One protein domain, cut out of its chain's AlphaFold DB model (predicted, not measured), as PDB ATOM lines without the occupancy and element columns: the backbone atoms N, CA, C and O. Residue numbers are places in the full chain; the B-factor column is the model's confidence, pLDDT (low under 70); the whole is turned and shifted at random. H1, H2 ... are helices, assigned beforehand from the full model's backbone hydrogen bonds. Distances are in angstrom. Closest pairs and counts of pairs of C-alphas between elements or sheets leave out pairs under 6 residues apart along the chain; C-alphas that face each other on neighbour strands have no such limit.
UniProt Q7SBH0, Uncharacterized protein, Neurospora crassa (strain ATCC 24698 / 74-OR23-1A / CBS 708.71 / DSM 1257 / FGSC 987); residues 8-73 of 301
ATOM      1  N   MET A   8     -85.902 -70.044  53.043       56.91
ATOM      2  CA  MET A   8     -86.383 -70.188  54.416       56.91
ATOM      3  C   MET A   8     -85.981 -68.993  55.290       56.91
ATOM      4  O   MET A   8     -86.814 -68.462  56.016       56.91
ATOM      5  N   ALA A   9     -84.755 -68.476  55.149       55.28
ATOM      6  CA  ALA A   9     -84.306 -67.289  55.886       55.28
ATOM      7  C   ALA A   9     -85.156 -66.029  55.599       55.28
ATOM      8  O   ALA A   9     -85.341 -65.193  56.486       55.28
ATOM      9  N   GLY A  10     -85.691 -65.899  54.376       57.88
ATOM     10  CA  GLY A  10     -86.607 -64.819  53.992       57.88
ATOM     11  C   GLY A  10     -88.025 -65.001  54.543       57.88
ATOM     12  O   GLY A  10     -88.618 -64.041  55.032       57.88
ATOM     13  N   HIS A  11     -88.553 -66.230  54.526       63.12
ATOM     14  CA  HIS A  11     -89.835 -66.564  55.160       63.12
ATOM     15  C   HIS A  11     -89.796 -66.307  56.673       63.12
ATOM     16  O   HIS A  11     -90.703 -65.690  57.225       63.12
ATOM     17  N   LEU A  12     -88.704 -66.706  57.327       54.47
ATOM     18  CA  LEU A  12     -88.550 -66.609  58.775       54.47
ATOM     19  C   LEU A  12     -88.470 -65.155  59.256       54.47
ATOM     20  O   LEU A  12     -89.207 -64.787  60.165       54.47
ATOM     21  N   ARG A  13     -87.705 -64.289  58.575       61.56
ATOM     22  CA  ARG A  13     -87.700 -62.844  58.878       61.56
ATOM     23  C   ARG A  13     -89.060 -62.182  58.648       61.56
ATOM     24  O   ARG A  13     -89.454 -61.309  59.412       61.56
ATOM     25  N   LYS A  14     -89.794 -62.609  57.617       55.25
ATOM     26  CA  LYS A  14     -91.071 -61.998  57.221       55.25
ATOM     27  C   LYS A  14     -92.266 -62.445  58.072       55.25
ATOM     28  O   LYS A  14     -93.183 -61.657  58.271       55.25
ATOM     29  N   CYS A  15     -92.275 -63.689  58.549       57.31
ATOM     30  CA  CYS A  15     -93.394 -64.265  59.304       57.31
ATOM     31  C   CYS A  15     -93.126 -64.353  60.811       57.31
ATOM     32  O   CYS A  15     -94.078 -64.353  61.590       57.31
ATOM     33  N   HIS A  16     -91.856 -64.415  61.229       55.38
ATOM     34  CA  HIS A  16     -91.495 -64.660  62.623       55.38
ATOM     35  C   HIS A  16     -90.716 -63.518  63.303       55.38
ATOM     36  O   HIS A  16     -90.620 -63.560  64.526       55.38
ATOM     37  N   GLY A  17     -90.255 -62.479  62.596       62.53
ATOM     38  CA  GLY A  17     -89.483 -61.364  63.182       62.53
ATOM     39  C   GLY A  17     -88.022 -61.730  63.493       62.53
ATOM     40  O   GLY A  17     -87.517 -62.713  62.949       62.53
ATOM     41  N   ASP A  18     -87.353 -60.981  64.383       59.81
ATOM     42  CA  ASP A  18     -85.966 -61.228  64.850       59.81
ATOM     43  C   ASP A  18     -85.868 -62.407  65.844       59.81
ATOM     44  O   ASP A  18     -85.205 -62.343  66.878       59.81
ATOM     45  N   ARG A  19     -86.570 -63.506  65.556       61.69
ATOM     46  CA  ARG A  19     -86.459 -64.742  66.337       61.69
ATOM     47  C   ARG A  19     -85.257 -65.553  65.866       61.69
ATOM     48  O   ARG A  19     -85.066 -65.777  64.669       61.69
ATOM     49  N   PHE A  20     -84.458 -66.007  66.825       67.06
ATOM     50  CA  PHE A  20     -83.338 -66.906  66.592       67.06
ATOM     51  C   PHE A  20     -83.898 -68.302  66.315       67.06
ATOM     52  O   PHE A  20     -84.877 -68.721  66.930       67.06
ATOM     53  N   ILE A  21     -83.299 -69.012  65.363       65.50
ATOM     54  CA  ILE A  21     -83.677 -70.386  65.019       65.50
ATOM     55  C   ILE A  21     -82.596 -71.346  65.493       65.50
ATOM     56  O   ILE A  21     -81.401 -71.057  65.359       65.50
ATOM     57  N   CYS A  22     -83.012 -72.500  66.002       68.50
ATOM     58  CA  CYS A  22     -82.097 -73.593  66.276       68.50
ATOM     59  C   CYS A  22     -81.429 -74.033  64.965       68.50
ATOM     60  O   CYS A  22     -82.086 -74.235  63.946       68.50
ATOM     61  N   ARG A  23     -80.096 -74.138  64.978       65.12
ATOM     62  CA  ARG A  23     -79.293 -74.537  63.808       65.12
ATOM     63  C   ARG A  23     -78.948 -76.027  63.793       65.12
ATOM     64  O   ARG A  23     -78.213 -76.463  62.907       65.12
ATOM     65  N   ALA A  24     -79.434 -76.796  64.768       62.62
ATOM     66  CA  ALA A  24     -79.279 -78.243  64.772       62.62
ATOM     67  C   ALA A  24     -80.047 -78.858  63.593       62.62
ATOM     68  O   ALA A  24     -81.106 -78.367  63.197       62.62
ATOM     69  N   ASN A  25     -79.487 -79.917  63.006       62.41
ATOM     70  CA  ASN A  25     -80.106 -80.558  61.854       62.41
ATOM     71  C   ASN A  25     -81.484 -81.108  62.247       62.41
ATOM     72  O   ASN A  25     -81.617 -81.722  63.303       62.41
ATOM     73  N   ASP A  26     -82.488 -80.851  61.409       68.12
ATOM     74  CA  ASP A  26     -83.873 -81.294  61.604       68.12
ATOM     75  C   ASP A  26     -84.576 -80.740  62.863       68.12
ATOM     76  O   ASP A  26     -85.628 -81.241  63.259       68.12
ATOM     77  N   CYS A  27     -84.058 -79.657  63.460       71.19
ATOM     78  CA  CYS A  27     -84.731 -78.937  64.538       71.19
ATOM     79  C   CYS A  27     -85.395 -77.647  64.028       71.19
ATOM     80  O   CYS A  27     -84.744 -76.788  63.436       71.19
ATOM     81  N   MET A  28     -86.702 -77.499  64.268       77.56
ATOM     82  CA  MET A  28     -87.503 -76.339  63.834       77.56
ATOM     83  C   MET A  28     -87.803 -75.340  64.963       77.56
ATOM     84  O   MET A  28     -88.671 -74.480  64.818       77.56
ATOM     85  N   PHE A  29     -87.113 -75.449  66.099       74.38
ATOM     86  CA  PHE A  29     -87.330 -74.552  67.230       74.38
ATOM     87  C   PHE A  29     -86.894 -73.115  66.901       74.38
ATOM     88  O   PHE A  29     -85.827 -72.893  66.323       74.38
ATOM     89  N   ALA A  30     -87.716 -72.135  67.284       74.19
ATOM     90  CA  ALA A  30     -87.435 -70.714  67.111       74.19
ATOM     91  C   ALA A  30     -87.949 -69.913  68.315       74.19
ATOM     92  O   ALA A  30     -89.099 -70.080  68.723       74.19
ATOM     93  N   GLY A  31     -87.124 -69.012  68.842       77.06
ATOM     94  CA  GLY A  31     -87.418 -68.253  70.060       77.06
ATOM     95  C   GLY A  31     -86.586 -66.978  70.171       77.06
ATOM     96  O   GLY A  31     -85.982 -66.531  69.191       77.06
ATOM     97  N   SER A  32     -86.564 -66.366  71.356       78.12
ATOM     98  CA  SER A  32     -85.547 -65.358  71.670       78.12
ATOM     99  C   SER A  32     -84.156 -66.005  71.730       78.12
ATOM    100  O   SER A  32     -84.029 -67.231  71.710       78.12
ATOM    101  N   LYS A  33     -83.093 -65.196  71.789       69.62
ATOM    102  CA  LYS A  33     -81.719 -65.717  71.864       69.62
ATOM    103  C   LYS A  33     -81.535 -66.656  73.067       69.62
ATOM    104  O   LYS A  33     -81.097 -67.785  72.885       69.62
ATOM    105  N   GLY A  34     -81.989 -66.229  74.249       74.25
ATOM    106  CA  GLY A  34     -81.924 -67.033  75.473       74.25
ATOM    107  C   GLY A  34     -82.783 -68.302  75.425       74.25
ATOM    108  O   GLY A  34     -82.374 -69.339  75.949       74.25
ATOM    109  N   ASP A  35     -83.928 -68.261  74.733       79.25
ATOM    110  CA  ASP A  35     -84.765 -69.454  74.541       79.25
ATOM    111  C   ASP A  35     -84.059 -70.490  73.662       79.25
ATOM    112  O   ASP A  35     -84.134 -71.689  73.927       79.25
ATOM    113  N   VAL A  36     -83.367 -70.042  72.608       73.94
ATOM    114  CA  VAL A  36     -82.613 -70.932  71.716       73.94
ATOM    115  C   VAL A  36     -81.389 -71.507  72.417       73.94
ATOM    116  O   VAL A  36     -81.121 -72.692  72.245       73.94
ATOM    117  N   ASP A  37     -80.684 -70.732  73.239       73.50
ATOM    118  CA  ASP A  37     -79.528 -71.233  73.991       73.50
ATOM    119  C   ASP A  37     -79.938 -72.264  75.048       73.50
ATOM    120  O   ASP A  37     -79.311 -73.320  75.154       73.50
ATOM    121  N   SER A  38     -81.036 -72.018  75.769       78.88
ATOM    122  CA  SER A  38     -81.610 -72.991  76.713       78.88
ATOM    123  C   SER A  38     -82.058 -74.260  75.983       78.88
ATOM    124  O   SER A  38     -81.707 -75.370  76.380       78.88
ATOM    125  N   HIS A  39     -82.727 -74.106  74.839       81.12
ATOM    126  CA  HIS A  39     -83.106 -75.217  73.971       81.12
ATOM    127  C   HIS A  39     -81.893 -76.024  73.469       81.12
ATOM    128  O   HIS A  39     -81.938 -77.253  73.453       81.12
ATOM    129  N   LEU A  40     -80.794 -75.372  73.076       74.12
ATOM    130  CA  LEU A  40     -79.573 -76.050  72.629       74.12
ATOM    131  C   LEU A  40     -78.922 -76.856  73.763       74.12
ATOM    132  O   LEU A  40     -78.432 -77.961  73.510       74.12
ATOM    133  N   LYS A  41     -78.951 -76.344  74.998       76.38
ATOM    134  CA  LYS A  41     -78.452 -77.046  76.191       76.38
ATOM    135  C   LYS A  41     -79.320 -78.259  76.537       76.38
ATOM    136  O   LYS A  41     -78.801 -79.365  76.639       76.38
ATOM    137  N   GLU A  42     -80.635 -78.078  76.647       78.94
ATOM    138  CA  GLU A  42     -81.558 -79.118  77.133       78.94
ATOM    139  C   GLU A  42     -81.900 -80.183  76.084       78.94
ATOM    140  O   GLU A  42     -81.999 -81.366  76.407       78.94
ATOM    141  N   VAL A  43     -82.089 -79.786  74.822       75.94
ATOM    142  CA  VAL A  43     -82.566 -80.691  73.759       75.94
ATOM    143  C   VAL A  43     -81.412 -81.294  72.968       75.94
ATOM    144  O   VAL A  43     -81.515 -82.422  72.482       75.94
ATOM    145  N   HIS A  44     -80.307 -80.561  72.825       74.62
ATOM    146  CA  HIS A  44     -79.178 -80.984  71.998       74.62
ATOM    147  C   HIS A  44     -77.874 -81.222  72.771       74.62
ATOM    148  O   HIS A  44     -76.885 -81.607  72.144       74.62
ATOM    149  N   GLY A  45     -77.857 -81.022  74.095       70.81
ATOM    150  CA  GLY A  45     -76.688 -81.280  74.939       70.81
ATOM    151  C   GLY A  45     -75.494 -80.373  74.638       70.81
ATOM    152  O   GLY A  45     -74.352 -80.787  74.817       70.81
ATOM    153  N   TYR A  46     -75.727 -79.165  74.116       75.44
ATOM    154  CA  TYR A  46     -74.647 -78.202  73.896       75.44
ATOM    155  C   TYR A  46     -74.121 -77.704  75.246       75.44
ATOM    156  O   TYR A  46     -74.892 -77.399  76.154       75.44
ATOM    157  N   LEU A  47     -72.803 -77.567  75.352       75.12
ATOM    158  CA  LEU A  47     -72.134 -76.990  76.509       75.12
ATOM    159  C   LEU A  47     -72.115 -75.462  76.360       75.12
ATOM    160  O   LEU A  47     -71.699 -74.934  75.322       75.12
ATOM    161  N   GLY A  48     -72.600 -74.756  77.381       74.81
ATOM    162  CA  GLY A  48     -72.517 -73.297  77.457       74.81
ATOM    163  C   GLY A  48     -71.231 -72.838  78.126       74.81
ATOM    164  O   GLY A  48     -70.668 -73.567  78.939       74.81
ATOM    165  N   CYS A  49     -70.789 -71.625  77.802       75.50
ATOM    166  CA  CYS A  49     -69.731 -70.962  78.556       75.50
ATOM    167  C   CYS A  49     -70.135 -70.842  80.036       75.50
ATOM    168  O   CYS A  49     -71.281 -70.472  80.302       75.50
ATOM    169  N   PRO A  50     -69.242 -71.178  80.989       69.75
ATOM    170  CA  PRO A  50     -69.535 -71.047  82.417       69.75
ATOM    171  C   PRO A  50     -69.643 -69.582  82.870       69.75
ATOM    172  O   PRO A  50     -70.231 -69.315  83.914       69.75
ATOM    173  N   GLU A  51     -69.130 -68.629  82.085       69.50
ATOM    174  CA  GLU A  51     -69.222 -67.201  82.390       69.50
ATOM    175  C   GLU A  51     -70.647 -66.667  82.232       69.50
ATOM    176  O   GLU A  51     -71.237 -66.723  81.150       69.50
ATOM    177  N   ALA A  52     -71.183 -66.083  83.308       61.62
ATOM    178  CA  ALA A  52     -72.584 -65.667  83.413       61.62
ATOM    179  C   ALA A  52     -73.008 -64.593  82.389       61.62
ATOM    180  O   ALA A  52     -74.195 -64.458  82.100       61.62
ATOM    181  N   ALA A  53     -72.052 -63.848  81.826       72.12
ATOM    182  CA  ALA A  53     -72.280 -62.831  80.796       72.12
ATOM    183  C   ALA A  53     -71.871 -63.289  79.379       72.12
ATOM    184  O   ALA A  53     -71.723 -62.455  78.482       72.12
ATOM    185  N   CYS A  54     -71.659 -64.594  79.163       71.81
ATOM    186  CA  CYS A  54     -71.265 -65.139  77.869       71.81
ATOM    187  C   CYS A  54     -72.325 -66.059  77.246       71.81
ATOM    188  O   CYS A  54     -72.585 -67.164  77.715       71.81
ATOM    189  N   ASP A  55     -72.843 -65.642  76.090       74.44
ATOM    190  CA  ASP A  55     -73.850 -66.384  75.316       74.44
ATOM    191  C   ASP A  55     -73.244 -67.454  74.380       74.44
ATOM    192  O   ASP A  55     -73.864 -67.868  73.397       74.44
ATOM    193  N   PHE A  56     -71.987 -67.859  74.581       76.62
ATOM    194  CA  PHE A  56     -71.362 -68.857  73.713       76.62
ATOM    195  C   PHE A  56     -71.824 -70.272  74.074       76.62
ATOM    196  O   PHE A  56     -71.740 -70.702  75.225       76.62
ATOM    197  N   VAL A  57     -72.252 -71.028  73.061       75.81
ATOM    198  CA  VAL A  57     -72.663 -72.433  73.176       75.81
ATOM    199  C   VAL A  57     -71.995 -73.277  72.091       75.81
ATOM    200  O   VAL A  57     -71.876 -72.859  70.936       75.81
ATOM    201  N   SER A  58     -71.564 -74.489  72.438       77.31
ATOM    202  CA  SER A  58     -70.879 -75.405  71.518       77.31
ATOM    203  C   SER A  58     -71.280 -76.861  71.746       77.31
ATOM    204  O   SER A  58     -71.579 -77.273  72.857       77.31
ATOM    205  N   ARG A  59     -71.232 -77.670  70.680       73.19
ATOM    206  CA  ARG A  59     -71.398 -79.138  70.746       73.19
ATOM    207  C   ARG A  59     -70.156 -79.872  71.220       73.19
ATOM    208  O   ARG A  59     -70.230 -81.041  71.568       73.19
ATOM    209  N   HIS A  60     -69.008 -79.218  71.095       76.62
ATOM    210  CA  HIS A  60     -67.707 -79.818  71.318       76.62
ATOM    211  C   HIS A  60     -67.026 -79.089  72.461       76.62
ATOM    212  O   HIS A  60     -66.848 -77.866  72.397       76.62
ATOM    213  N   GLU A  61     -66.607 -79.859  73.454       74.38
ATOM    214  CA  GLU A  61     -65.841 -79.395  74.605       74.38
ATOM    215  C   GLU A  61     -64.583 -78.638  74.173       74.38
ATOM    216  O   GLU A  61     -64.368 -77.516  74.608       74.38
ATOM    217  N   GLY A  62     -63.836 -79.139  73.181       76.69
ATOM    218  CA  GLY A  62     -62.658 -78.434  72.654       76.69
ATOM    219  C   GLY A  62     -62.958 -77.081  71.987       76.69
ATOM    220  O   GLY A  62     -62.104 -76.195  71.948       76.69
ATOM    221  N   ALA A  63     -64.168 -76.872  71.457       77.56
ATOM    222  CA  ALA A  63     -64.573 -75.565  70.933       77.56
ATOM    223  C   ALA A  63     -65.060 -74.624  72.046       77.56
ATOM    224  O   ALA A  63     -64.834 -73.420  71.942       77.56
ATOM    225  N   LEU A  64     -65.655 -75.165  73.115       80.00
ATOM    226  CA  LEU A  64     -65.974 -74.404  74.320       80.00
ATOM    227  C   LEU A  64     -64.717 -73.975  75.076       80.00
ATOM    228  O   LEU A  64     -64.568 -72.796  75.365       80.00
ATOM    229  N   SER A  65     -63.791 -74.901  75.309       76.81
ATOM    230  CA  SER A  65     -62.505 -74.651  75.961       76.81
ATOM    231  C   SER A  65     -61.705 -73.578  75.215       76.81
ATOM    232  O   SER A  65     -61.328 -72.562  75.789       76.81
ATOM    233  N   ARG A  66     -61.568 -73.696  73.890       78.50
ATOM    234  CA  ARG A  66     -60.889 -72.672  73.079       78.50
ATOM    235  C   ARG A  66     -61.594 -71.316  73.091       78.50
ATOM    236  O   ARG A  66     -60.921 -70.286  73.064       78.50
ATOM    237  N   HIS A  67     -62.927 -71.292  73.101       84.00
ATOM    238  CA  HIS A  67     -63.670 -70.048  73.290       84.00
ATOM    239  C   HIS A  67     -63.374 -69.446  74.666       84.00
ATOM    240  O   HIS A  67     -63.025 -68.271  74.731       84.00
ATOM    241  N   TYR A  68     -63.462 -70.249  75.726       76.06
ATOM    242  CA  TYR A  68     -63.228 -69.830  77.101       76.06
ATOM    243  C   TYR A  68     -61.827 -69.242  77.265       76.06
ATOM    244  O   TYR A  68     -61.690 -68.107  77.711       76.06
ATOM    245  N   ILE A  69     -60.801 -69.930  76.753       73.62
ATOM    246  CA  ILE A  69     -59.417 -69.441  76.762       73.62
ATOM    247  C   ILE A  69     -59.299 -68.095  76.039       73.62
ATOM    248  O   ILE A  69     -58.690 -67.144  76.529       73.62
ATOM    249  N   LYS A  70     -59.911 -67.981  74.857       74.25
ATOM    250  CA  LYS A  70     -59.769 -66.785  74.024       74.25
ATOM    251  C   LYS A  70     -60.528 -65.578  74.575       74.25
ATOM    252  O   LYS A  70     -59.978 -64.477  74.538       74.25
ATOM    253  N   ALA A  71     -61.767 -65.785  75.014       73.19
ATOM    254  CA  ALA A  71     -62.721 -64.738  75.370       73.19
ATOM    255  C   ALA A  71     -62.696 -64.368  76.858       73.19
ATOM    256  O   ALA A  71     -62.951 -63.212  77.182       73.19
ATOM    257  N   HIS A  72     -62.368 -65.318  77.737       74.31
ATOM    258  CA  HIS A  72     -62.471 -65.151  79.191       74.31
ATOM    259  C   HIS A  72     -61.136 -65.348  79.896       74.31
ATOM    260  O   HIS A  72     -60.799 -64.602  80.811       74.31
ATOM    261  N   ALA A  73     -60.300 -66.256  79.402       64.44
ATOM    262  CA  ALA A  73     -59.030 -66.564  80.033       64.44
ATOM    263  C   ALA A  73     -57.877 -65.661  79.569       64.44
ATOM    264  O   ALA A  73     -56.779 -66.126  79.270       64.44
TER     265      ALA A  73
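AT A GLANCE: This is residues 8 to 73 of the 301 residues of an uncharacterized protein of Neurospora crassa (strain ATCC 24698 / 74-OR23-1A / CBS 708.71 / DSM 1257 / FGSC 987) (UniProt Q7SBH0). Two small units, each a looped stretch folded back on itself and followed by a helix, are strung along the longest axis, residues 17 to 32 with H2 and residues 45 to 60 with H3, and the short helix H1 sits at the far end beyond the first of them. The three helices are separate from one another, with H2 between H1 and H3. The printed part has 66 residues with three named helices, in the order H1, H2, H3, and no named strand. The class is all helix, though the named elements hold under half of the residues, 32 of 66. The whole is elongated, 40 by 21 by 17 A, and only just loose, close to compact, with a radius of gyration of the C-alphas of 13.3 A.

HOW THE PARTS SIT: H2, residues 33 to 44, is the longest helix. It is apart from H1, residues 8 to 16, and from H3, residues 61 to 71. H1 and H3 are apart too. Before H2, residues 20 to 21 make a short antiparallel pairing with residues 30 to 31. After H2, residues 47 to 48 do so with residues 57 to 58. In H1, H2 and H3 every O i to N i+4 pair is within hydrogen-bond range.

IN THESE COORDINATES: H2 runs 15.5 A from C-alpha 33 at (-81.719, -65.717, 71.864) to C-alpha 44. H3 spans 15.0 A and ends at C-alpha 71, (-62.721, -64.738, 75.370). H1 spans 11.1 A and begins at C-alpha 8, (-86.383, -70.188, 54.416).

THE WHOLE: The two C-alphas farthest apart, those of Cys 15 and Ala 73, are 40.2 A apart. The printed part has no cut. Both links, H1 to H2 and H2 to H3, are long, with 16 residues each. The mean pLDDT of the printed part is 70.9, and it is under 70 at residues 8 to 26, 33, 50 to 52 and 73; the mean of H1 is 57.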